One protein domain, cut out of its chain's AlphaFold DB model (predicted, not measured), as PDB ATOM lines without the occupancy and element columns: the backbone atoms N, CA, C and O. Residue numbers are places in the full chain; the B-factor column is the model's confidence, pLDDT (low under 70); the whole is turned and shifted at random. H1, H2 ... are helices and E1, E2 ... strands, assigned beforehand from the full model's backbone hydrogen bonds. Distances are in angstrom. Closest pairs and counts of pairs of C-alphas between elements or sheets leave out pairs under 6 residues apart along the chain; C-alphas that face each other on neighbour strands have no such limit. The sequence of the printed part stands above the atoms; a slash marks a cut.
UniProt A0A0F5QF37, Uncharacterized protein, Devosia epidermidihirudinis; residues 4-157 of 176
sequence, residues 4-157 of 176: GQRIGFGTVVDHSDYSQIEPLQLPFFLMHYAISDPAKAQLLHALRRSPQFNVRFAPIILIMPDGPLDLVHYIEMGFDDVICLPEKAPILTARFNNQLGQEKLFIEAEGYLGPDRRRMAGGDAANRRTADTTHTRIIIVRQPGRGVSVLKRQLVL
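Overview. This is residues 4 to 157 of the 176 residues of an uncharacterized protein of Devosia epidermidihirudinis (UniProt A0A0F5QF37). A small parallel sheet, E1 E2 E3, has H3 over one face and H4 over the other, and a longer, twisted antiparallel sheet, E5 E4 E6 E7, stands apart from it; H1 and H3 reach both sheets. H2 packs on the long hairpin of E6 and E7, H5 lies out to one side, and residues 4 to 8 and Leu 157 lie at opposite ends of the longest axis. The printed part has 154 residues, with five named helices and seven named strands in the order E1 H1 H2 E2 H3 E3 H4 E4 E5 H5 E6 E7, a mixed class of helices and strands. It is compact, with a radius of gyration of the C-alphas of 15.6 A and spans of 47 by 38 by 29 A.

Along the chain. After residues 4 to 28, with no named element, E1 is residues 29 to 32, beginning at C-alpha 29 (5.356, -29.719, -27.108). H1 is residues 37 to 49, 18.2 A; H2 53 to 56; E2 60 to 65, 17.0 A; H3 71 to 77; E3 81 to 85; H4 89 to 97, 12.1 A. E4 is residues 103 to 109, 19.5 A; E5 112 to 115; H5 125 to 131; E6 135 to 143, 25.4 A. E7, residues 147 to 156, 26.2 A, bends by 54 degrees at residue 151 and ends at C-alpha 156 (-12.428, -45.960, -43.488).

Arrangement. E1, H1 H2, E2 and E2, H3, E3 are strand-helix-strand units, parallel neighbour strands with helices between, each with a right-handed crossover. N 31 and O 61 are 2.8 A apart, and N 83 and O 62 2.8 A. H3 is on this sheet at a height of 9.5 A, with its closest C-alphas, Leu 71 and Val 82, 6.9 A apart; H4 is on the opposite face at 10.6 A. H1 only grazes both sheets; the closest C-alphas of H1 and E5, Arg 48 and Leu 113, are 6.0 A apart. H1 and H2 touch only at the corner, with C-alphas 48 and 56 4.5 A apart. In the antiparallel sheet, N 109 and O 112 of the hairpin E4 and E5 are 2.8 A apart, N 106 and O 138 2.8 A, and N 137 and O 154 2.8 A. E5, H5, E6 is a split right-handed unit with E4 between its strands. Every O i to N i+4 pair is within hydrogen-bond range in H1, H3 and H4, and 2 of 3 in H5; H2 is too short for one.

Size, cuts and confidence. The C-alphas of Arg 6 and Leu 157, the two farthest apart, are 47.6 A apart. The printed part has no cut and no long link. The mean pLDDT of the printed part is 82.8; it is under 70 at residues 4 to 21, 23 to 24, 68 and 118 to 132.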
ATOM      1  N   GLY A   4      14.974 -23.300 -22.461       65.69
ATOM      2  CA  GLY A   4      14.531 -23.602 -23.826       65.69
ATOM      3  C   GLY A   4      15.171 -22.692 -24.880       65.69
ATOM      4  O   GLY A   4      15.641 -23.178 -25.906       65.69
ATOM      5  N   GLN A   5      15.303 -21.394 -24.591       69.38
ATOM      6  CA  GLN A   5      15.992 -20.454 -25.485       69.38
ATOM      7  C   GLN A   5      17.483 -20.782 -25.627       69.38
ATOM      8  O   GLN A   5      18.035 -20.736 -26.723       69.38
ATOM      9  N   ARG A   6      18.139 -21.174 -24.528       63.12
ATOM     10  CA  ARG A   6      19.565 -21.534 -24.529       63.12
ATOM     11  C   ARG A   6      19.885 -22.783 -25.355       63.12
ATOM     12  O   ARG A   6      21.026 -22.928 -25.777       63.12
ATOM     13  N   ILE A   7      18.913 -23.670 -25.564       62.84
ATOM     14  CA  ILE A   7      19.077 -24.899 -26.357       62.84
ATOM     15  C   ILE A   7      18.487 -24.781 -27.774       62.84
ATOM     16  O   ILE A   7      18.389 -25.783 -28.474       62.84
ATOM     17  N   GLY A   8      18.121 -23.567 -28.210       61.50
ATOM     18  CA  GLY A   8      17.762 -23.276 -29.603       61.50
ATOM     19  C   GLY A   8      16.266 -23.227 -29.925       61.50
ATOM     20  O   GLY A   8      15.921 -23.073 -31.095       61.50
ATOM     21  N   PHE A   9      15.365 -23.313 -28.938       64.00
ATOM     22  CA  PHE A   9      13.944 -23.033 -29.183       64.00
ATOM     23  C   PHE A   9      13.720 -21.522 -29.321       64.00
ATOM     24  O   PHE A   9      14.163 -20.752 -28.470       64.00
ATOM     25  N   GLY A  10      13.013 -21.103 -30.378       64.19
ATOM     26  CA  GLY A  10      12.751 -19.686 -30.664       64.19
ATOM     27  C   GLY A  10      11.874 -19.015 -29.603       64.19
ATOM     28  O   GLY A  10      12.305 -18.065 -28.950       64.19
ATOM     29  N   THR A  11      10.677 -19.559 -29.377       66.06
ATOM     30  CA  THR A  11       9.705 -19.035 -28.405       66.06
ATOM     31  C   THR A  11       9.340 -20.130 -27.407       66.06
ATOM     32  O   THR A  11       9.012 -21.250 -27.797       66.06
ATOM     33  N   VAL A  12       9.405 -19.814 -26.110       66.00
ATOM     34  CA  VAL A  12       9.004 -20.711 -25.015       66.00
ATOM     35  C   VAL A  12       7.823 -20.061 -24.304       66.00
ATOM     36  O   VAL A  12       8.004 -19.028 -23.664       66.00
ATOM     37  N   VAL A  13       6.638 -20.656 -24.433       67.19
ATOM     38  CA  VAL A  13       5.387 -20.170 -23.833       67.19
ATOM     39  C   VAL A  13       4.779 -21.205 -22.896       67.19
ATOM     40  O   VAL A  13       5.070 -22.399 -23.004       67.19
ATOM     41  N   ASP A  14       3.931 -20.746 -21.977       66.94
ATOM     42  CA  ASP A  14       3.076 -21.639 -21.200       66.94
ATOM     43  C   ASP A  14       2.099 -22.366 -22.138       66.94
ATOM     44  O   ASP A  14       1.596 -21.797 -23.107       66.94
ATOM     45  N   HIS A  15       1.809 -23.631 -21.843       63.75
ATOM     46  CA  HIS A  15       0.851 -24.430 -22.601       63.75
ATOM     47  C   HIS A  15      -0.570 -23.842 -22.647       63.75
ATOM     48  O   HIS A  15      -1.379 -24.347 -23.406       63.75
ATOM     49  N   SER A  16      -0.911 -22.848 -21.832       63.56
ATOM     50  CA  SER A  16      -2.223 -22.195 -21.833       63.56
ATOM     51  C   SER A  16      -2.302 -20.966 -22.749       63.56
ATOM     52  O   SER A  16      -3.407 -20.522 -23.056       63.56
ATOM     53  N   ASP A  17      -1.165 -20.455 -23.237       68.00
ATOM     54  CA  ASP A  17      -1.109 -19.258 -24.079       68.00
ATOM     55  C   ASP A  17      -0.389 -19.523 -25.407       68.00
ATOM     56  O   ASP A  17       0.821 -19.350 -25.568       68.00
ATOM     57  N   TYR A  18      -1.180 -19.933 -26.397       65.25
ATOM     58  CA  TYR A  18      -0.726 -20.136 -27.773       65.25
ATOM     59  C   TYR A  18      -0.840 -18.873 -28.635       65.25
ATOM     60  O   TYR A  18      -0.555 -18.938 -29.829       65.25
ATOM     61  N   SER A  19      -1.283 -17.739 -28.076       64.69
ATOM     62  CA  SER A  19      -1.504 -16.507 -28.849       64.69
ATOM     63  C   SER A  19      -0.207 -15.930 -29.421       64.69
ATOM     64  O   SER A  19      -0.238 -15.222 -30.424       64.69
ATOM     65  N   GLN A  20       0.930 -16.288 -28.820       65.44
ATOM     66  CA  GLN A  20       2.261 -15.863 -29.248       65.44
ATOM     67  C   GLN A  20       2.927 -16.819 -30.248       65.44
ATOM     68  O   GLN A  20       4.059 -16.579 -30.665       65.44
ATOM     69  N   ILE A  21       2.268 -17.925 -30.614       66.25
ATOM     70  CA  ILE A  21       2.768 -18.812 -31.664       66.25
ATOM     71  C   ILE A  21       2.345 -18.223 -33.005       66.25
ATOM     72  O   ILE A  21       1.161 -18.186 -33.339       66.25
ATOM     73  N   GLU A  22       3.333 -17.793 -33.784       70.31
ATOM     74  CA  GLU A  22       3.107 -17.311 -35.142       70.31
ATOM     75  C   GLU A  22       2.359 -18.371 -35.971       70.31
ATOM     76  O   GLU A  22       2.759 -19.541 -35.959       70.31
ATOM     77  N   PRO A  23       1.319 -18.004 -36.745       66.44
ATOM     78  CA  PRO A  23       0.447 -18.966 -37.422       66.44
ATOM     79  C   PRO A  23       1.156 -19.977 -38.327       66.44
ATOM     80  O   PRO A  23       0.607 -21.044 -38.582       66.44
ATOM     81  N   LEU A  24       2.355 -19.660 -38.826       69.06
ATOM     82  CA  LEU A  24       3.150 -20.515 -39.718       69.06
ATOM     83  C   LEU A  24       4.267 -21.292 -39.007       69.06
ATOM     84  O   LEU A  24       4.881 -22.164 -39.623       69.06
ATOM     85  N   GLN A  25       4.539 -21.003 -37.733       78.38
ATOM     86  CA  GLN A  25       5.534 -21.741 -36.964       78.38
ATOM     87  C   GLN A  25       4.952 -23.066 -36.474       78.38
ATOM     88  O   GLN A  25       3.813 -23.148 -36.016       78.38
ATOM     89  N   LEU A  26       5.754 -24.124 -36.574       85.31
ATOM     90  CA  LEU A  26       5.416 -25.430 -36.028       85.31
ATOM     91  C   LEU A  26       5.864 -25.503 -34.559       85.31
ATOM     92  O   LEU A  26       7.073 -25.575 -34.314       85.31
ATOM     93  N   PRO A  27       4.943 -25.525 -33.579       87.19
ATOM     94  CA  PRO A  27       5.332 -25.699 -32.189       87.19
ATOM     95  C   PRO A  27       5.761 -27.143 -31.913       87.19
ATOM     96  O   PRO A  27       5.245 -28.086 -32.511       87.19
ATOM     97  N   PHE A  28       6.681 -27.310 -30.966       88.62
ATOM     98  CA  PHE A  28       7.010 -28.593 -30.347       88.62
ATOM     99  C   PHE A  28       6.552 -28.566 -28.897       88.62
ATOM    100  O   PHE A  28       6.937 -27.673 -28.142       88.62
ATOM    101  N   PHE A  29       5.777 -29.566 -28.493       90.44
ATOM    102  CA  PHE A  29       5.356 -29.719 -27.108       90.44
ATOM    103  C   PHE A  29       6.226 -30.767 -26.428       90.44
ATOM    104  O   PHE A  29       6.175 -31.944 -26.779       90.44
ATOM    105  N   LEU A  30       7.026 -30.334 -25.453       90.88
ATOM    106  CA  LEU A  30       7.815 -31.217 -24.598       90.88
ATOM    107  C   LEU A  30       7.119 -31.327 -23.247       90.88
ATOM    108  O   LEU A  30       6.983 -30.334 -22.533       90.88
ATOM    109  N   MET A  31       6.665 -32.526 -22.902       90.62
ATOM    110  CA  MET A  31       5.950 -32.780 -21.660       90.62
ATOM    111  C   MET A  31       6.861 -33.471 -20.651       90.62
ATOM    112  O   MET A  31       7.533 -34.443 -20.980       90.62
ATOM    113  N   HIS A  32       6.868 -32.992 -19.411       89.69
ATOM    114  CA  HIS A  32       7.638 -33.603 -18.333       89.69
ATOM    115  C   HIS A  32       6.867 -34.772 -17.696       89.69
ATOM    116  O   HIS A  32       5.677 -34.642 -17.400       89.69
ATOM    117  N   TYR A  33       7.537 -35.899 -17.431       87.50
ATOM    118  CA  TYR A  33       6.908 -37.117 -16.894       87.50
ATOM    119  C   TYR A  33       6.154 -36.933 -15.570       87.50
ATOM    120  O   TYR A  33       5.168 -37.630 -15.339       87.50
ATOM    121  N   ALA A  34       6.602 -36.000 -14.721       87.56
ATOM    122  CA  ALA A  34       6.028 -35.762 -13.394       87.56
ATOM    123  C   ALA A  34       4.599 -35.181 -13.408       87.56
ATOM    124  O   ALA A  34       3.948 -35.141 -12.367       87.56
ATOM    125  N   ILE A  35       4.098 -34.730 -14.562       88.81
ATOM    126  CA  ILE A  35       2.685 -34.360 -14.723       88.81
ATOM    127  C   ILE A  35       1.832 -35.615 -14.506       88.81
ATOM    128  O   ILE A  35       2.196 -36.675 -14.991       88.81
ATOM    129  N   SER A  36       0.702 -35.555 -13.803       90.50
ATOM    130  CA  SER A  36      -0.127 -36.755 -13.597       90.50
ATOM    131  C   SER A  36      -0.742 -37.255 -14.910       90.50
ATOM    132  O   SER A  36      -1.070 -36.461 -15.789       90.50
ATOM    133  N   ASP A  37      -0.932 -38.565 -15.067       93.00
ATOM    134  CA  ASP A  37      -1.507 -39.139 -16.294       93.00
ATOM    135  C   ASP A  37      -2.872 -38.555 -16.695       93.00
ATOM    136  O   ASP A  37      -3.047 -38.257 -17.878       93.00
ATOM    137  N   PRO A  38      -3.815 -38.292 -15.765       93.12
ATOM    138  CA  PRO A  38      -5.054 -37.596 -16.109       93.12
ATOM    139  C   PRO A  38      -4.807 -36.207 -16.711       93.12
ATOM    140  O   PRO A  38      -5.442 -35.844 -17.700       93.12
ATOM    141  N   ALA A  39      -3.848 -35.452 -16.167       88.44
ATOM    142  CA  ALA A  39      -3.485 -34.142 -16.695       88.44
ATOM    143  C   ALA A  39      -2.795 -34.252 -18.067       88.44
ATOM    144  O   ALA A  39      -3.110 -33.478 -18.972       88.44
ATOM    145  N   LYS A  40      -1.919 -35.251 -18.269       92.44
ATOM    146  CA  LYS A  40      -1.313 -35.537 -19.582       92.44
ATOM    147  C   LYS A  40      -2.388 -35.832 -20.632       92.44
ATOM    148  O   LYS A  40      -2.371 -35.245 -21.714       92.44
ATOM    149  N   ALA A  41      -3.340 -36.707 -20.304       92.00
ATOM    150  CA  ALA A  41      -4.429 -37.098 -21.194       92.00
ATOM    151  C   ALA A  41      -5.345 -35.911 -21.533       92.00
ATOM    152  O   ALA A  41      -5.693 -35.712 -22.698       92.00
ATOM    153  N   GLN A  42      -5.682 -35.084 -20.538       90.50
ATOM    154  CA  GLN A  42      -6.469 -33.868 -20.742       90.50
ATOM    155  C   GLN A  42      -5.759 -32.886 -21.682       90.50
ATOM    156  O   GLN A  42      -6.383 -32.360 -22.604       90.50
ATOM    157  N   LEU A  43      -4.454 -32.674 -21.488       90.94
ATOM    158  CA  LEU A  43      -3.659 -31.778 -22.324       90.94
ATOM    159  C   LEU A  43      -3.522 -32.301 -23.760       90.94
ATOM    160  O   LEU A  43      -3.728 -31.547 -24.709       90.94
ATOM    161  N   LEU A  44      -3.248 -33.596 -23.937       92.50
ATOM    162  CA  LEU A  44      -3.239 -34.234 -25.256       92.50
ATOM    163  C   LEU A  44      -4.583 -34.050 -25.965       92.50
ATOM    164  O   LEU A  44      -4.619 -33.621 -27.117       92.50
ATOM    165  N   HIS A  45      -5.692 -34.308 -25.272       91.69
ATOM    166  CA  HIS A  45      -7.030 -34.125 -25.826       91.69
ATOM    167  C   HIS A  45      -7.301 -32.661 -26.214       91.69
ATOM    168  O   HIS A  45      -7.837 -32.404 -27.293       91.69
ATOM    169  N   ALA A  46      -6.891 -31.693 -25.387       90.81
ATOM    170  CA  ALA A  46      -7.032 -30.268 -25.682       90.81
ATOM    171  C   ALA A  46      -6.222 -29.851 -26.923       90.81
ATOM    172  O   ALA A  46      -6.780 -29.268 -27.856       90.81
ATOM    173  N   LEU A  47      -4.939 -30.225 -26.986       91.88
ATOM    174  CA  LEU A  47      -4.057 -29.939 -28.122       91.88
ATOM    175  C   LEU A  47      -4.613 -30.529 -29.422       91.88
ATOM    176  O   LEU A  47      -4.736 -29.830 -30.427       91.88
ATOM    177  N   ARG A  48      -5.038 -31.795 -29.391       93.25
ATOM    178  CA  ARG A  48      -5.597 -32.508 -30.551       93.25
ATOM    179  C   ARG A  48      -6.990 -32.019 -30.962       93.25
ATOM    180  O   ARG A  48      -7.446 -32.332 -32.057       93.25
ATOM    181  N   ARG A  49      -7.662 -31.206 -30.146       91.25
ATOM    182  CA  ARG A  49      -8.922 -30.532 -30.508       91.25
ATOM    183  C   ARG A  49      -8.752 -29.059 -30.843       91.25
ATOM    184  O   ARG A  49      -9.739 -28.412 -31.191       91.25
ATOM    185  N   SER A  50      -7.526 -28.542 -30.791       89.81
ATOM    186  CA  SER A  50      -7.251 -27.152 -31.134       89.81
ATOM    187  C   SER A  50      -7.806 -26.813 -32.525       89.81
ATOM    188  O   SER A  50      -7.650 -27.609 -33.463       89.81
ATOM    189  N   PRO A  51      -8.461 -25.650 -32.703       86.81
ATOM    190  CA  PRO A  51      -8.874 -25.181 -34.024       86.81
ATOM    191  C   PRO A  51      -7.665 -24.844 -34.907       86.81
ATOM    192  O   PRO A  51      -7.774 -24.878 -36.130       86.81
ATOM    193  N   GLN A  52      -6.505 -24.568 -34.304       87.19
ATOM    194  CA  GLN A  52      -5.278 -24.266 -35.027       87.19
ATOM    195  C   GLN A  52      -4.623 -25.551 -35.531       87.19
ATOM    196  O   GLN A  52      -4.228 -26.425 -34.754       87.19
ATOM    197  N   PHE A  53      -4.466 -25.648 -36.849       88.00
ATOM    198  CA  PHE A  53      -3.969 -26.854 -37.506       88.00
ATOM    199  C   PHE A  53      -2.546 -27.232 -37.059       88.00
ATOM    200  O   PHE A  53      -2.266 -28.395 -36.767       88.00
ATOM    201  N   ASN A  54      -1.673 -26.230 -36.919       89.88
ATOM    202  CA  ASN A  54      -0.284 -26.426 -36.505       89.88
ATOM    203  C   ASN A  54      -0.152 -26.903 -35.061       89.88
ATOM    204  O   ASN A  54       0.749 -27.682 -34.778       89.88
ATOM    205  N   VAL A  55      -1.073 -26.515 -34.176       90.62
ATOM    206  CA  VAL A  55      -1.137 -27.030 -32.799       90.62
ATOM    207  C   VAL A  55      -1.697 -28.450 -32.794       90.62
ATOM    208  O   VAL A  55      -1.102 -29.351 -32.207       90.62
ATOM    209  N   ARG A  56      -2.806 -28.675 -33.508       92.31
ATOM    210  CA  ARG A  56      -3.496 -29.972 -33.569       92.31
ATOM    211  C   ARG A  56      -2.574 -31.113 -33.985       92.31
ATOM    212  O   ARG A  56      -2.629 -32.207 -33.424       92.31
ATOM    213  N   PHE A  57      -1.721 -30.856 -34.966       94.50
ATOM    214  CA  PHE A  57      -0.824 -31.850 -35.544       94.50
ATOM    215  C   PHE A  57       0.641 -31.644 -35.157       94.50
ATOM    216  O   PHE A  57       1.510 -32.321 -35.715       94.50
ATOM    217  N   ALA A  58       0.919 -30.769 -34.190       93.06
ATOM    218  CA  ALA A  58       2.249 -30.576 -33.631       93.06
ATOM    219  C   ALA A  58       2.836 -31.894 -33.094       93.06
ATOM    220  O   ALA A  58       2.074 -32.768 -32.654       93.06
ATOM    221  N   PRO A  59       4.171 -32.037 -33.103       94.81
ATOM    222  CA  PRO A  59       4.859 -33.035 -32.297       94.81
ATOM    223  C   PRO A  59       4.589 -32.811 -30.804       94.81
ATOM    224  O   PRO A  59       4.841 -31.724 -30.278       94.81
ATOM    225  N   ILE A  60       4.113 -33.853 -30.124       94.94
ATOM    226  CA  ILE A  60       3.949 -33.889 -28.670       94.94
ATOM    227  C   ILE A  60       4.803 -35.032 -28.130       94.94
ATOM    228  O   ILE A  60       4.524 -36.202 -28.392       94.94
ATOM    229  N   ILE A  61       5.857 -34.689 -27.396       94.44
ATOM    230  CA  ILE A  61       6.903 -35.612 -26.957       94.44
ATOM    231  C   ILE A  61       6.921 -35.657 -25.434       94.44
ATOM    232  O   ILE A  61       7.002 -34.618 -24.778       94.44
ATOM    233  N   LEU A  62       6.875 -36.859 -24.869       94.31
ATOM    234  CA  LEU A  62       7.046 -37.069 -23.436       94.31
ATOM    235  C   LEU A  62       8.533 -37.246 -23.107       94.31
ATOM    236  O   LEU A  62       9.215 -38.043 -23.746       94.31
ATOM    237  N   ILE A  63       9.022 -36.529 -22.097       92.94
ATOM    238  CA  ILE A  63      10.385 -36.627 -21.572       92.94
ATOM    239  C   ILE A  63      10.345 -37.304 -20.203       92.94
ATOM    240  O   ILE A  63       9.666 -36.824 -19.291       92.94
ATOM    241  N   MET A  64      11.084 -38.401 -20.060       90.88
ATOM    242  CA  MET A  64      11.075 -39.273 -18.884       90.88
ATOM    243  C   MET A  64      12.490 -39.574 -18.388       90.88
ATOM    244  O   MET A  64      13.425 -39.506 -19.182       90.88
ATOM    245  N   PRO A  65      12.677 -39.939 -17.111       89.56
ATOM    246  CA  PRO A  65      13.905 -40.586 -16.673       89.56
ATOM    247  C   PRO A  65      13.991 -42.000 -17.259       89.56
ATOM    248  O   PRO A  65      12.968 -42.630 -17.539       89.56
ATOM    249  N   ASP A  66      15.210 -42.497 -17.426       84.31
ATOM    250  CA  ASP A  66      15.453 -43.904 -17.728       84.31
ATOM    251  C   ASP A  66      14.968 -44.804 -16.576       84.31
ATOM    252  O   ASP A  66      15.070 -44.444 -15.399       84.31
ATOM    253  N   GLY A  67      14.392 -45.959 -16.913       77.50
ATOM    254  CA  GLY A  67      13.804 -46.876 -15.937       77.50
ATOM    255  C   GLY A  67      12.671 -47.754 -16.483       77.50
ATOM    256  O   GLY A  67      12.268 -47.616 -17.640       77.50
ATOM    257  N   PRO A  68      12.136 -48.670 -15.651       66.25
ATOM    258  CA  PRO A  68      11.084 -49.608 -16.032       66.25
ATOM    259  C   PRO A  68       9.726 -48.893 -16.097       66.25
ATOM    260  O   PRO A  68       8.890 -49.016 -15.205       66.25
ATOM    261  N   LEU A  69       9.529 -48.095 -17.141       75.62
ATOM    262  CA  LEU A  69       8.278 -47.403 -17.424       75.62
ATOM    263  C   LEU A  69       7.582 -48.053 -18.619       75.62
ATOM    264  O   LEU A  69       8.222 -48.456 -19.590       75.62
ATOM    265  N   ASP A  70       6.254 -48.124 -18.553       81.75
ATOM    266  CA  ASP A  70       5.435 -48.615 -19.656       81.75
ATOM    267  C   ASP A  70       5.388 -47.566 -20.781       81.75
ATOM    268  O   ASP A  70       4.553 -46.661 -20.807       81.75
ATOM    269  N   LEU A  71       6.334 -47.668 -21.717       83.50
ATOM    270  CA  LEU A  71       6.390 -46.812 -22.905       83.50
ATOM    271  C   LEU A  71       5.146 -46.974 -23.784       83.50
ATOM    272  O   LEU A  71       4.722 -46.014 -24.432       83.50
ATOM    273  N   VAL A  72       4.559 -48.176 -23.807       82.94
ATOM    274  CA  VAL A  72       3.392 -48.487 -24.636       82.94
ATOM    275  C   VAL A  72       2.190 -47.698 -24.143       82.94
ATOM    276  O   VAL A  72       1.514 -47.086 -24.967       82.94
ATOM    277  N   HIS A  73       1.984 -47.602 -22.828       87.19
ATOM    278  CA  HIS A  73       0.926 -46.778 -22.229       87.19
ATOM    279  C   HIS A  73       0.949 -45.324 -22.719       87.19
ATOM    280  O   HIS A  73      -0.074 -44.781 -23.130       87.19
ATOM    281  N   TYR A  74       2.119 -44.683 -22.758       89.69
ATOM    282  CA  TYR A  74       2.220 -43.289 -23.204       89.69
ATOM    283  C   TYR A  74       2.022 -43.135 -24.720       89.69
ATOM    284  O   TYR A  74       1.371 -42.192 -25.180       89.69
ATOM    285  N   ILE A  75       2.488 -44.092 -25.518       84.75
ATOM    286  CA  ILE A  75       2.171 -44.128 -26.953       84.75
ATOM    287  C   ILE A  75       0.652 -44.299 -27.149       84.75
ATOM    288  O   ILE A  75       0.028 -43.574 -27.934       84.75
ATOM    289  N   GLU A  76       0.027 -45.189 -26.371       84.88
ATOM    290  CA  GLU A  76      -1.425 -45.374 -26.291       84.88
ATOM    291  C   GLU A  76      -2.175 -44.168 -25.714       84.88
ATOM    292  O   GLU A  76      -3.378 -44.038 -25.925       84.88
ATOM    293  N   MET A  77      -1.494 -43.239 -25.054       88.31
ATOM    294  CA  MET A  77      -2.082 -41.975 -24.627       88.31
ATOM    295  C   MET A  77      -2.129 -40.959 -25.775       88.31
ATOM    296  O   MET A  77      -3.078 -40.186 -25.874       88.31
ATOM    297  N   GLY A  78      -1.201 -41.037 -26.741       89.88
ATOM    298  CA  GLY A  78      -1.207 -40.217 -27.966       89.88
ATOM    299  C   GLY A  78       0.007 -39.315 -28.157       89.88
ATOM    300  O   GLY A  78      -0.047 -38.407 -28.995       89.88
ATOM    301  N   PHE A  79       1.081 -39.566 -27.405       93.81
ATOM    302  CA  PHE A  79       2.380 -38.957 -27.662       93.81
ATOM    303  C   PHE A  79       2.933 -39.426 -29.014       93.81
ATOM    304  O   PHE A  79       2.818 -40.594 -29.380       93.81
ATOM    305  N   ASP A  80       3.534 -38.497 -29.757       93.38
ATOM    306  CA  ASP A  80       4.249 -38.800 -30.999       93.38
ATOM    307  C   ASP A  80       5.579 -39.505 -30.729       93.38
ATOM    308  O   ASP A  80       6.078 -40.233 -31.587       93.38
ATOM    309  N   ASP A  81       6.166 -39.246 -29.559       92.81
ATOM    310  CA  ASP A  81       7.414 -39.854 -29.134       92.81
ATOM    311  C   ASP A  81       7.554 -39.848 -27.606       92.81
ATOM    312  O   ASP A  81       7.021 -38.971 -26.923       92.81
ATOM    313  N   VAL A  82       8.306 -40.810 -27.073       92.56
ATOM    314  CA  VAL A  82       8.633 -40.900 -25.641       92.56
ATOM    315  C   VAL A  82      10.141 -41.056 -25.492       92.56
ATOM    316  O   VAL A  82      10.712 -42.061 -25.921       92.56
ATOM    317  N   ILE A  83      10.796 -40.049 -24.921       92.00
ATOM    318  CA  ILE A  83      12.251 -39.962 -24.783       92.00
ATOM    319  C   ILE A  83      12.640 -40.165 -23.320       92.00
ATOM    320  O   ILE A  83      12.296 -39.348 -22.466       92.00
ATOM    321  N   CYS A  84      13.393 -41.230 -23.051       92.06
ATOM    322  CA  CYS A  84      14.049 -41.450 -21.767       92.06
ATOM    323  C   CYS A  84      15.386 -40.701 -21.727       92.06
ATOM    324  O   CYS A  84      16.100 -40.660 -22.724       92.06
ATOM    325  N   LEU A  85      15.716 -40.105 -20.586       90.12
ATOM    326  CA  LEU A  85      16.974 -39.414 -20.330       90.12
ATOM    327  C   LEU A  85      17.747 -40.111 -19.196       90.12
ATOM    328  O   LEU A  85      17.121 -40.577 -18.243       90.12
ATOM    329  N   PRO A  86      19.093 -40.113 -19.232       91.19
ATOM    330  CA  PRO A  86      19.943 -39.431 -20.210       91.19
ATOM    331  C   PRO A  86      19.961 -40.135 -21.573       91.19
ATOM    332  O   PRO A  86      19.907 -41.353 -21.656       91.19
ATOM    333  N   GLU A  87      20.088 -39.355 -22.644       89.12
ATOM    334  CA  GLU A  87      20.186 -39.870 -24.012       89.12
ATOM    335  C   GLU A  87      21.320 -39.159 -24.752       89.12
ATOM    336  O   GLU A  87      21.617 -37.986 -24.498       89.12
ATOM    337  N   LYS A  88      21.977 -39.861 -25.677       89.06
ATOM    338  CA  LYS A  88      23.079 -39.279 -26.446       89.06
ATOM    339  C   LYS A  88      22.541 -38.209 -27.397       89.06
ATOM    340  O   LYS A  88      21.568 -38.432 -28.114       89.06
ATOM    341  N   ALA A  89      23.230 -37.071 -27.484       89.44
ATOM    342  CA  ALA A  89      22.814 -35.953 -28.338       89.44
ATOM    343  C   ALA A  89      22.539 -36.333 -29.815       89.44
ATOM    344  O   ALA A  89      21.538 -35.857 -30.358       89.44
ATOM    345  N   PRO A  90      23.324 -37.216 -30.475       92.56
ATOM    346  CA  PRO A  90      23.000 -37.672 -31.829       92.56
ATOM    347  C   PRO A  90      21.672 -38.435 -31.913       92.56
ATOM    348  O   PRO A  90      20.935 -38.278 -32.886       92.56
ATOM    349  N   ILE A  91      21.337 -39.218 -30.884       91.56
ATOM    350  CA  ILE A  91      20.083 -39.978 -30.816       91.56
ATOM    351  C   ILE A  91      18.910 -39.018 -30.607       91.56
ATOM    352  O   ILE A  91      17.939 -39.080 -31.356       91.56
ATOM    353  N   LEU A  92      19.027 -38.064 -29.675       91.00
ATOM    354  CA  LEU A  92      18.026 -37.004 -29.495       91.00
ATOM    355  C   LEU A  92      17.778 -36.237 -30.798       91.00
ATOM    356  O   LEU A  92      16.632 -36.068 -31.209       91.00
ATOM    357  N   THR A  93      18.849 -35.835 -31.483       90.94
ATOM    358  CA  THR A  93      18.774 -35.125 -32.768       90.94
ATOM    359  C   THR A  93      18.017 -35.945 -33.809       90.94
ATOM    360  O   THR A  93      17.111 -35.431 -34.461       90.94
ATOM    361  N   ALA A  94      18.336 -37.237 -33.935       92.56
ATOM    362  CA  ALA A  94      17.631 -38.134 -34.843       92.56
ATOM    363  C   ALA A  94      16.138 -38.248 -34.494       92.56
ATOM    364  O   ALA A  94      15.298 -38.194 -35.391       92.56
ATOM    365  N   ARG A  95      15.784 -38.338 -33.207       93.44
ATOM    366  CA  ARG A  95      14.381 -38.416 -32.762       93.44
ATOM    367  C   ARG A  95      13.593 -37.143 -33.051       93.44
ATOM    368  O   ARG A  95      12.484 -37.233 -33.575       93.44
ATOM    369  N   PHE A  96      14.172 -35.969 -32.806       91.75
ATOM    370  CA  PHE A  96      13.544 -34.695 -33.166       91.75
ATOM    371  C   PHE A  96      13.412 -34.523 -34.682       91.75
ATOM    372  O   PHE A  96      12.342 -34.149 -35.161       91.75
ATOM    373  N   ASN A  97      14.443 -34.875 -35.454       92.06
ATOM    374  CA  ASN A  97      14.384 -34.844 -36.918       92.06
ATOM    375  C   ASN A  97      13.335 -35.812 -37.466       92.06
ATOM    376  O   ASN A  97      12.617 -35.478 -38.405       92.06
ATOM    377  N   ASN A  98      13.154 -36.965 -36.820       93.06
ATOM    378  CA  ASN A  98      12.085 -37.890 -37.160       93.06
ATOM    379  C   ASN A  98      10.689 -37.290 -36.933       93.06
ATOM    380  O   ASN A  98       9.712 -37.850 -37.418       93.06
ATOM    381  N   GLN A  99      10.525 -36.148 -36.272       93.56
ATOM    382  CA  GLN A  99       9.222 -35.485 -36.196       93.56
ATOM    383  C   GLN A  99       8.907 -34.612 -37.415       93.56
ATOM    384  O   GLN A  99       7.773 -34.155 -37.539       93.56
ATOM    385  N   LEU A 100       9.865 -34.400 -38.320       93.94
ATOM    386  CA  LEU A 100       9.817 -33.382 -39.367       93.94
ATOM    387  C   LEU A 100      10.043 -33.976 -40.759       93.94
ATOM    388  O   LEU A 100      10.646 -35.034 -40.907       93.94
ATOM    389  N   GLY A 101       9.551 -33.289 -41.790       93.38
ATOM    390  CA  GLY A 101       9.880 -33.531 -43.201       93.38
ATOM    391  C   GLY A 101       9.349 -34.829 -43.817       93.38
ATOM    392  O   GLY A 101       9.370 -34.960 -45.035       93.38
ATOM    393  N   GLN A 102       8.841 -35.758 -43.010       93.88
ATOM    394  CA  GLN A 102       8.316 -37.047 -43.452       93.88
ATOM    395  C   GLN A 102       6.808 -37.178 -43.233       93.88
ATOM    396  O   GLN A 102       6.223 -36.501 -42.381       93.88
ATOM    397  N   GLU A 103       6.192 -38.084 -43.990       95.50
ATOM    398  CA  GLU A 103       4.776 -38.406 -43.856       95.50
ATOM    399  C   GLU A 103       4.471 -39.012 -42.483       95.50
ATOM    400  O   GLU A 103       5.123 -39.956 -42.027       95.50
ATOM    401  N   LYS A 104       3.439 -38.485 -41.826       94.00
ATOM    402  CA  LYS A 104       2.910 -39.011 -40.567       94.00
ATOM    403  C   LYS A 104       1.460 -39.410 -40.754       94.00
ATOM    404  O   LYS A 104       0.650 -38.618 -41.232       94.00
ATOM    405  N   LEU A 105       1.137 -40.634 -40.351       93.62
ATOM    406  CA  LEU A 105      -0.230 -41.131 -40.338       93.62
ATOM    407  C   LEU A 105      -0.873 -40.831 -38.986       93.62
ATOM    408  O   LEU A 105      -0.396 -41.281 -37.946       93.62
ATOM    409  N   PHE A 106      -1.980 -40.110 -39.045       94.31
ATOM    410  CA  PHE A 106      -2.887 -39.846 -37.946       94.31
ATOM    411  C   PHE A 106      -4.179 -40.634 -38.136       94.31
ATOM    412  O   PHE A 106      -4.651 -40.828 -39.260       94.31
ATOM    413  N   ILE A 107      -4.751 -41.065 -37.019       92.56
ATOM    414  CA  ILE A 107      -6.062 -41.694 -36.943       92.56
ATOM    415  C   ILE A 107      -6.987 -40.749 -36.185       92.56
ATOM    416  O   ILE A 107      -6.670 -40.321 -35.078       92.56
ATOM    417  N   GLU A 108      -8.118 -40.431 -36.802       92.12
ATOM    418  CA  GLU A 108      -9.232 -39.701 -36.207       92.12
ATOM    419  C   GLU A 108     -10.406 -40.674 -36.038       92.12
ATOM    420  O   GLU A 108     -10.894 -41.244 -37.014       92.12
ATOM    421  N   ALA A 109     -10.838 -40.892 -34.803       88.38
ATOM    422  CA  ALA A 109     -11.958 -41.746 -34.424       88.38
ATOM    423  C   ALA A 109     -12.769 -41.069 -33.307       88.38
ATOM    424  O   ALA A 109     -12.404 -39.996 -32.819       88.38
ATOM    425  N   GLU A 110     -13.872 -41.687 -32.887       85.38
ATOM    426  CA  GLU A 110     -14.669 -41.170 -31.774       85.38
ATOM    427  C   GLU A 110     -13.802 -41.018 -30.511       85.38
ATOM    428  O   GLU A 110     -13.221 -41.980 -30.012       85.38
ATOM    429  N   GLY A 111     -13.653 -39.778 -30.035       83.81
ATOM    430  CA  GLY A 111     -12.850 -39.454 -28.854       83.81
ATOM    431  C   GLY A 111     -11.328 -39.515 -29.040       83.81
ATOM    432  O   GLY A 111     -10.605 -39.272 -28.075       83.81
ATOM    433  N   TYR A 112     -10.813 -39.788 -30.246       87.94
ATOM    434  CA  TYR A 112      -9.374 -39.893 -30.486       87.94
ATOM    435  C   TYR A 112      -8.918 -39.182 -31.760       87.94
ATOM    436  O   TYR A 112      -9.433 -39.420 -32.847       87.94
ATOM    437  N   LEU A 113      -7.872 -38.367 -31.627       91.81
ATOM    438  CA  LEU A 113      -7.051 -37.915 -32.742       91.81
ATOM    439  C   LEU A 113      -5.579 -38.008 -32.340       91.81
ATOM    440  O   LEU A 113      -5.156 -37.366 -31.381       91.81
ATOM    441  N   GLY A 114      -4.781 -38.756 -33.095       91.62
ATOM    442  CA  GLY A 114      -3.350 -38.869 -32.819       91.62
ATOM    443  C   GLY A 114      -2.616 -39.783 -33.797       91.62
ATOM    444  O   GLY A 114      -3.227 -40.265 -34.755       91.62
ATOM    445  N   PRO A 115      -1.312 -40.017 -33.582       89.88
ATOM    446  CA  PRO A 115      -0.506 -40.872 -34.446       89.88
ATOM    447  C   PRO A 115      -1.059 -42.305 -34.513       89.88
ATOM    448  O   PRO A 115      -1.747 -42.777 -33.601       89.88
ATOM    449  N   ASP A 116      -0.761 -43.012 -35.601       84.94
ATOM    450  CA  ASP A 116      -1.085 -44.434 -35.718       84.94
ATOM    451  C   ASP A 116      -0.258 -45.278 -34.733       84.94
ATOM    452  O   ASP A 116       0.950 -45.454 -34.885       84.94
ATOM    453  N   ARG A 117      -0.939 -45.831 -33.726       74.69
ATOM    454  CA  ARG A 117      -0.349 -46.631 -32.639       74.69
ATOM    455  C   ARG A 117      -0.109 -48.094 -33.030       74.69
ATOM    456  O   ARG A 117       0.568 -48.821 -32.305       74.69
ATOM    457  N   ARG A 118      -0.628 -48.535 -34.184       64.56
ATOM    458  CA  ARG A 118      -0.588 -49.942 -34.630       64.56
ATOM    459  C   ARG A 118       0.819 -50.460 -34.935       64.56
ATOM    460  O   ARG A 118       1.016 -51.666 -34.962       64.56
ATOM    461  N   ARG A 119       1.791 -49.573 -35.175       55.72
ATOM    462  CA  ARG A 119       3.176 -49.965 -35.496       55.72
ATOM    463  C   ARG A 119       3.998 -50.403 -34.279       55.72
ATOM    464  O   ARG A 119       5.013 -51.059 -34.475       55.72
ATOM    465  N   MET A 120       3.587 -50.034 -33.061       56.38
ATOM    466  CA  MET A 120       4.387 -50.223 -31.838       56.38
ATOM    467  C   MET A 120       3.759 -51.200 -30.837       56.38
ATOM    468  O   MET A 120       4.476 -51.801 -30.044       56.38
ATOM    469  N   ALA A 121       2.437 -51.388 -30.880       51.12
ATOM    470  CA  ALA A 121       1.768 -52.418 -30.097       51.12
ATOM    471  C   ALA A 121       1.994 -53.783 -30.763       51.12
ATOM    472  O   ALA A 121       1.319 -54.135 -31.733       51.12
ATOM    473  N   GLY A 122       2.967 -54.549 -30.272       46.34
ATOM    474  CA  GLY A 122       3.079 -55.961 -30.617       46.34
ATOM    475  C   GLY A 122       1.805 -56.703 -30.202       46.34
ATOM    476  O   GLY A 122       1.583 -56.916 -29.016       46.34
ATOM    477  N   GLY A 123       0.983 -57.100 -31.177       44.84
ATOM    478  CA  GLY A 123      -0.127 -58.042 -30.996       44.84
ATOM    479  C   GLY A 123      -1.501 -57.429 -30.672       44.84
ATOM    480  O   GLY A 123      -1.675 -56.695 -29.707       44.84
ATOM    481  N   ASP A 124      -2.487 -57.798 -31.500       44.66
ATOM    482  CA  ASP A 124      -3.953 -57.846 -31.339       44.66
ATOM    483  C   ASP A 124      -4.764 -56.687 -30.720       44.66
ATOM    484  O   ASP A 124      -5.838 -56.376 -31.241       44.66
ATOM    485  N   ALA A 125      -4.331 -56.036 -29.641       47.84
ATOM    486  CA  ALA A 125      -5.154 -55.075 -28.898       47.84
ATOM    487  C   ALA A 125      -5.405 -53.767 -29.676       47.84
ATOM    488  O   ALA A 125      -6.538 -53.281 -29.746       47.84
ATOM    489  N   ALA A 126      -4.373 -53.229 -30.337       48.91
ATOM    490  CA  ALA A 126      -4.495 -52.052 -31.205       48.91
ATOM    491  C   ALA A 126      -5.278 -52.354 -32.496       48.91
ATOM    492  O   ALA A 126      -5.954 -51.471 -33.039       48.91
ATOM    493  N   ASN A 127      -5.223 -53.609 -32.960       47.00
ATOM    494  CA  ASN A 127      -5.960 -54.073 -34.131       47.00
ATOM    495  C   ASN A 127      -7.467 -54.140 -33.825       47.00
ATOM    496  O   ASN A 127      -8.264 -53.605 -34.587       47.00
ATOM    497  N   ARG A 128      -7.872 -54.658 -32.654       47.59
ATOM    498  CA  ARG A 128      -9.295 -54.743 -32.256       47.59
ATOM    499  C   ARG A 128      -9.972 -53.380 -32.070       47.59
ATOM    500  O   ARG A 128     -11.112 -53.215 -32.481       47.59
ATOM    501  N   ARG A 129      -9.289 -52.374 -31.506       51.12
ATOM    502  CA  ARG A 129      -9.912 -51.057 -31.227       51.12
ATOM    503  C   ARG A 129     -10.265 -50.245 -32.484       51.12
ATOM    504  O   ARG A 129     -11.122 -49.369 -32.412       51.12
ATOM    505  N   THR A 130      -9.610 -50.504 -33.621       50.06
ATOM    506  CA  THR A 130      -9.826 -49.722 -34.856       50.06
ATOM    507  C   THR A 130     -10.105 -50.540 -36.120       50.06
ATOM    508  O   THR A 130     -10.469 -49.944 -37.132       50.06
ATOM    509  N   ALA A 131      -9.990 -51.873 -36.093       52.50
ATOM    510  CA  ALA A 131     -10.497 -52.720 -37.177       52.50
ATOM    511  C   ALA A 131     -12.038 -52.737 -37.226       52.50
ATOM    512  O   ALA A 131     -12.602 -52.859 -38.308       52.50
ATOM    513  N   ASP A 132     -12.708 -52.533 -36.084       57.31
ATOM    514  CA  ASP A 132     -14.174 -52.592 -35.972       57.31
ATOM    515  C   ASP A 132     -14.885 -51.229 -36.012       57.31
ATOM    516  O   ASP A 132     -16.118 -51.171 -36.030       57.31
ATOM    517  N   THR A 133     -14.143 -50.118 -36.043       70.19
ATOM    518  CA  THR A 133     -14.714 -48.770 -35.915       70.19
ATOM    519  C   THR A 133     -14.435 -47.903 -37.137       70.19
ATOM    520  O   THR A 133     -13.362 -47.940 -37.745       70.19
ATOM    521  N   THR A 134     -15.435 -47.100 -37.507       85.62
ATOM    522  CA  THR A 134     -15.277 -46.086 -38.552       85.62
ATOM    523  C   THR A 134     -14.253 -45.061 -38.083       85.62
ATOM    524  O   THR A 134     -14.386 -44.495 -37.000       85.62
ATOM    525  N   HIS A 135     -13.228 -44.825 -38.894       89.75
ATOM    526  CA  HIS A 135     -12.155 -43.890 -38.574       89.75
ATOM    527  C   HIS A 135     -11.666 -43.180 -39.832       89.75
ATOM    528  O   HIS A 135     -11.834 -43.661 -40.950       89.75
ATOM    529  N   THR A 136     -11.027 -42.032 -39.660       93.19
ATOM    530  CA  THR A 136     -10.397 -41.282 -40.744       93.19
ATOM    531  C   THR A 136      -8.885 -41.391 -40.625       93.19
ATOM    532  O   THR A 136      -8.297 -41.108 -39.584       93.19
ATOM    533  N   ARG A 137      -8.239 -41.803 -41.715       94.44
ATOM    534  CA  ARG A 137      -6.786 -41.772 -41.883       94.44
ATOM    535  C   ARG A 137      -6.388 -40.417 -42.446       94.44
ATOM    536  O   ARG A 137      -6.885 -40.023 -43.501       94.44
ATOM    537  N   ILE A 138      -5.485 -39.727 -41.766       96.25
ATOM    538  CA  ILE A 138      -4.982 -38.413 -42.165       96.25
ATOM    539  C   ILE A 138      -3.471 -38.532 -42.334       96.25
ATOM    540  O   ILE A 138      -2.768 -38.854 -41.382       96.25
ATOM    541  N   ILE A 139      -2.961 -38.303 -43.539       97.12
ATOM    542  CA  ILE A 139      -1.523 -38.247 -43.806       97.12
ATOM    543  C   ILE A 139      -1.120 -36.782 -43.819       97.12
ATOM    544  O   ILE A 139      -1.666 -35.998 -44.600       97.12
ATOM    545  N   ILE A 140      -0.174 -36.424 -42.960       96.56
ATOM    546  CA  ILE A 140       0.361 -35.067 -42.848       96.56
ATOM    547  C   ILE A 140       1.860 -35.040 -43.132       96.56
ATOM    548  O   ILE A 140       2.541 -36.055 -42.995       96.56
ATOM    549  N   VAL A 141       2.384 -33.851 -43.414       96.31
ATOM    550  CA  VAL A 141       3.816 -33.541 -43.329       96.31
ATOM    551  C   VAL A 141       3.998 -32.290 -42.481       96.31
ATOM    552  O   VAL A 141       3.255 -31.316 -42.612       96.31
ATOM    553  N   ARG A 142       5.000 -32.330 -41.602       94.88
ATOM    554  CA  ARG A 142       5.412 -31.227 -40.729       94.88
ATOM    555  C   ARG A 142       6.649 -30.553 -41.307       94.88
ATOM    556  O   ARG A 142       7.659 -31.218 -41.526       94.88
ATOM    557  N   GLN A 143       6.591 -29.248 -41.533       91.25
ATOM    558  CA  GLN A 143       7.680 -28.457 -42.098       91.25
ATOM    559  C   GLN A 143       7.995 -27.279 -41.166       91.25
ATOM    560  O   GLN A 143       7.113 -26.455 -40.933       91.25
ATOM    561  N   PRO A 144       9.235 -27.142 -40.656       82.38
ATOM    562  CA  PRO A 144       9.577 -26.112 -39.669       82.38
ATOM    563  C   PRO A 144       9.169 -24.681 -40.049       82.38
ATOM    564  O   PRO A 144       8.668 -23.949 -39.205       82.38
ATOM    565  N   GLY A 145       9.340 -24.296 -41.320       81.38
ATOM    566  CA  GLY A 145       9.023 -22.947 -41.808       81.38
ATOM    567  C   GLY A 145       7.659 -22.789 -42.489       81.38
ATOM    568  O   GLY A 145       7.377 -21.718 -43.016       81.38
ATOM    569  N   ARG A 146       6.843 -23.850 -42.565       85.69
ATOM    570  CA  ARG A 146       5.538 -23.832 -43.260       85.69
ATOM    571  C   ARG A 146       4.396 -24.443 -42.439       85.69
ATOM    572  O   ARG A 146       3.269 -24.505 -42.921       85.69
ATOM    573  N   GLY A 147       4.671 -24.903 -41.220       90.19
ATOM    574  CA  GLY A 147       3.690 -25.563 -40.366       90.19
ATOM    575  C   GLY A 147       3.362 -26.981 -40.835       90.19
ATOM    576  O   GLY A 147       4.242 -27.750 -41.228       90.19
ATOM    577  N   VAL A 148       2.089 -27.358 -40.759       92.81
ATOM    578  CA  VAL A 148       1.597 -28.693 -41.111       92.81
ATOM    579  C   VAL A 148       0.751 -28.637 -42.379       92.81
ATOM    580  O   VAL A 148      -0.140 -27.805 -42.510       92.81
ATOM    581  N   SER A 149       0.993 -29.570 -43.299       94.06
ATOM    582  CA  SER A 149       0.177 -29.785 -44.501       94.06
ATOM    583  C   SER A 149      -0.499 -31.153 -44.465       94.06
ATOM    584  O   SER A 149       0.130 -32.138 -44.079       94.06
ATOM    585  N   VAL A 150      -1.759 -31.233 -44.900       95.31
ATOM    586  CA  VAL A 150      -2.456 -32.511 -45.132       95.31
ATOM    587  C   VAL A 150      -2.192 -32.961 -46.554       95.31
ATOM    588  O   VAL A 150      -2.551 -32.264 -47.496       95.31
ATOM    589  N   LEU A 151      -1.609 -34.145 -46.707       96.69
ATOM    590  CA  LEU A 151      -1.418 -34.767 -48.014       96.69
ATOM    591  C   LEU A 151      -2.634 -35.593 -48.428       96.69
ATOM    592  O   LEU A 151      -3.017 -35.611 -49.594       96.69
ATOM    593  N   LYS A 152      -3.241 -36.303 -47.472       97.00
ATOM    594  CA  LYS A 152      -4.364 -37.202 -47.741       97.00
ATOM    595  C   LYS A 152      -5.292 -37.292 -46.542       97.00
ATOM    596  O   LYS A 152      -4.834 -37.398 -45.409       97.00
ATOM    597  N   ARG A 153      -6.598 -37.339 -46.800       96.31
ATOM    598  CA  ARG A 153      -7.627 -37.684 -45.814       96.31
ATOM    599  C   ARG A 153      -8.527 -38.765 -46.399       96.31
ATOM    600  O   ARG A 153      -9.021 -38.611 -47.510       96.31
ATOM    601  N   GLN A 154      -8.715 -39.861 -45.675       95.50
ATOM    602  CA  GLN A 154      -9.475 -41.016 -46.145       95.50
ATOM    603  C   GLN A 154     -10.364 -41.554 -45.029       95.50
ATOM    604  O   GLN A 154      -9.857 -41.987 -43.995       95.50
ATOM    605  N   LEU A 155     -11.675 -41.563 -45.262       92.62
ATOM    606  CA  LEU A 155     -12.629 -42.245 -44.396       92.62
ATOM    607  C   LEU A 155     -12.522 -43.757 -44.615       92.62
ATOM    608  O   LEU A 155     -12.562 -44.235 -45.749       92.62
ATOM    609  N   VAL A 156     -12.383 -44.501 -43.527       88.12
ATOM    610  CA  VAL A 156     -12.428 -45.960 -43.488       88.12
ATOM    611  C   VAL A 156     -13.718 -46.335 -42.777       88.12
ATOM    612  O   VAL A 156     -13.861 -46.118 -41.576       88.12
ATOM    613  N   LEU A 157     -14.677 -46.842 -43.545       81.88
ATOM    614  CA  LEU A 157     -15.955 -47.319 -43.029       81.88
ATOM    615  C   LEU A 157     -15.808 -48.761 -42.540       81.88
ATOM    616  O   LEU A 157     -15.052 -49.544 -43.117       81.88
TER     617      LEU A 157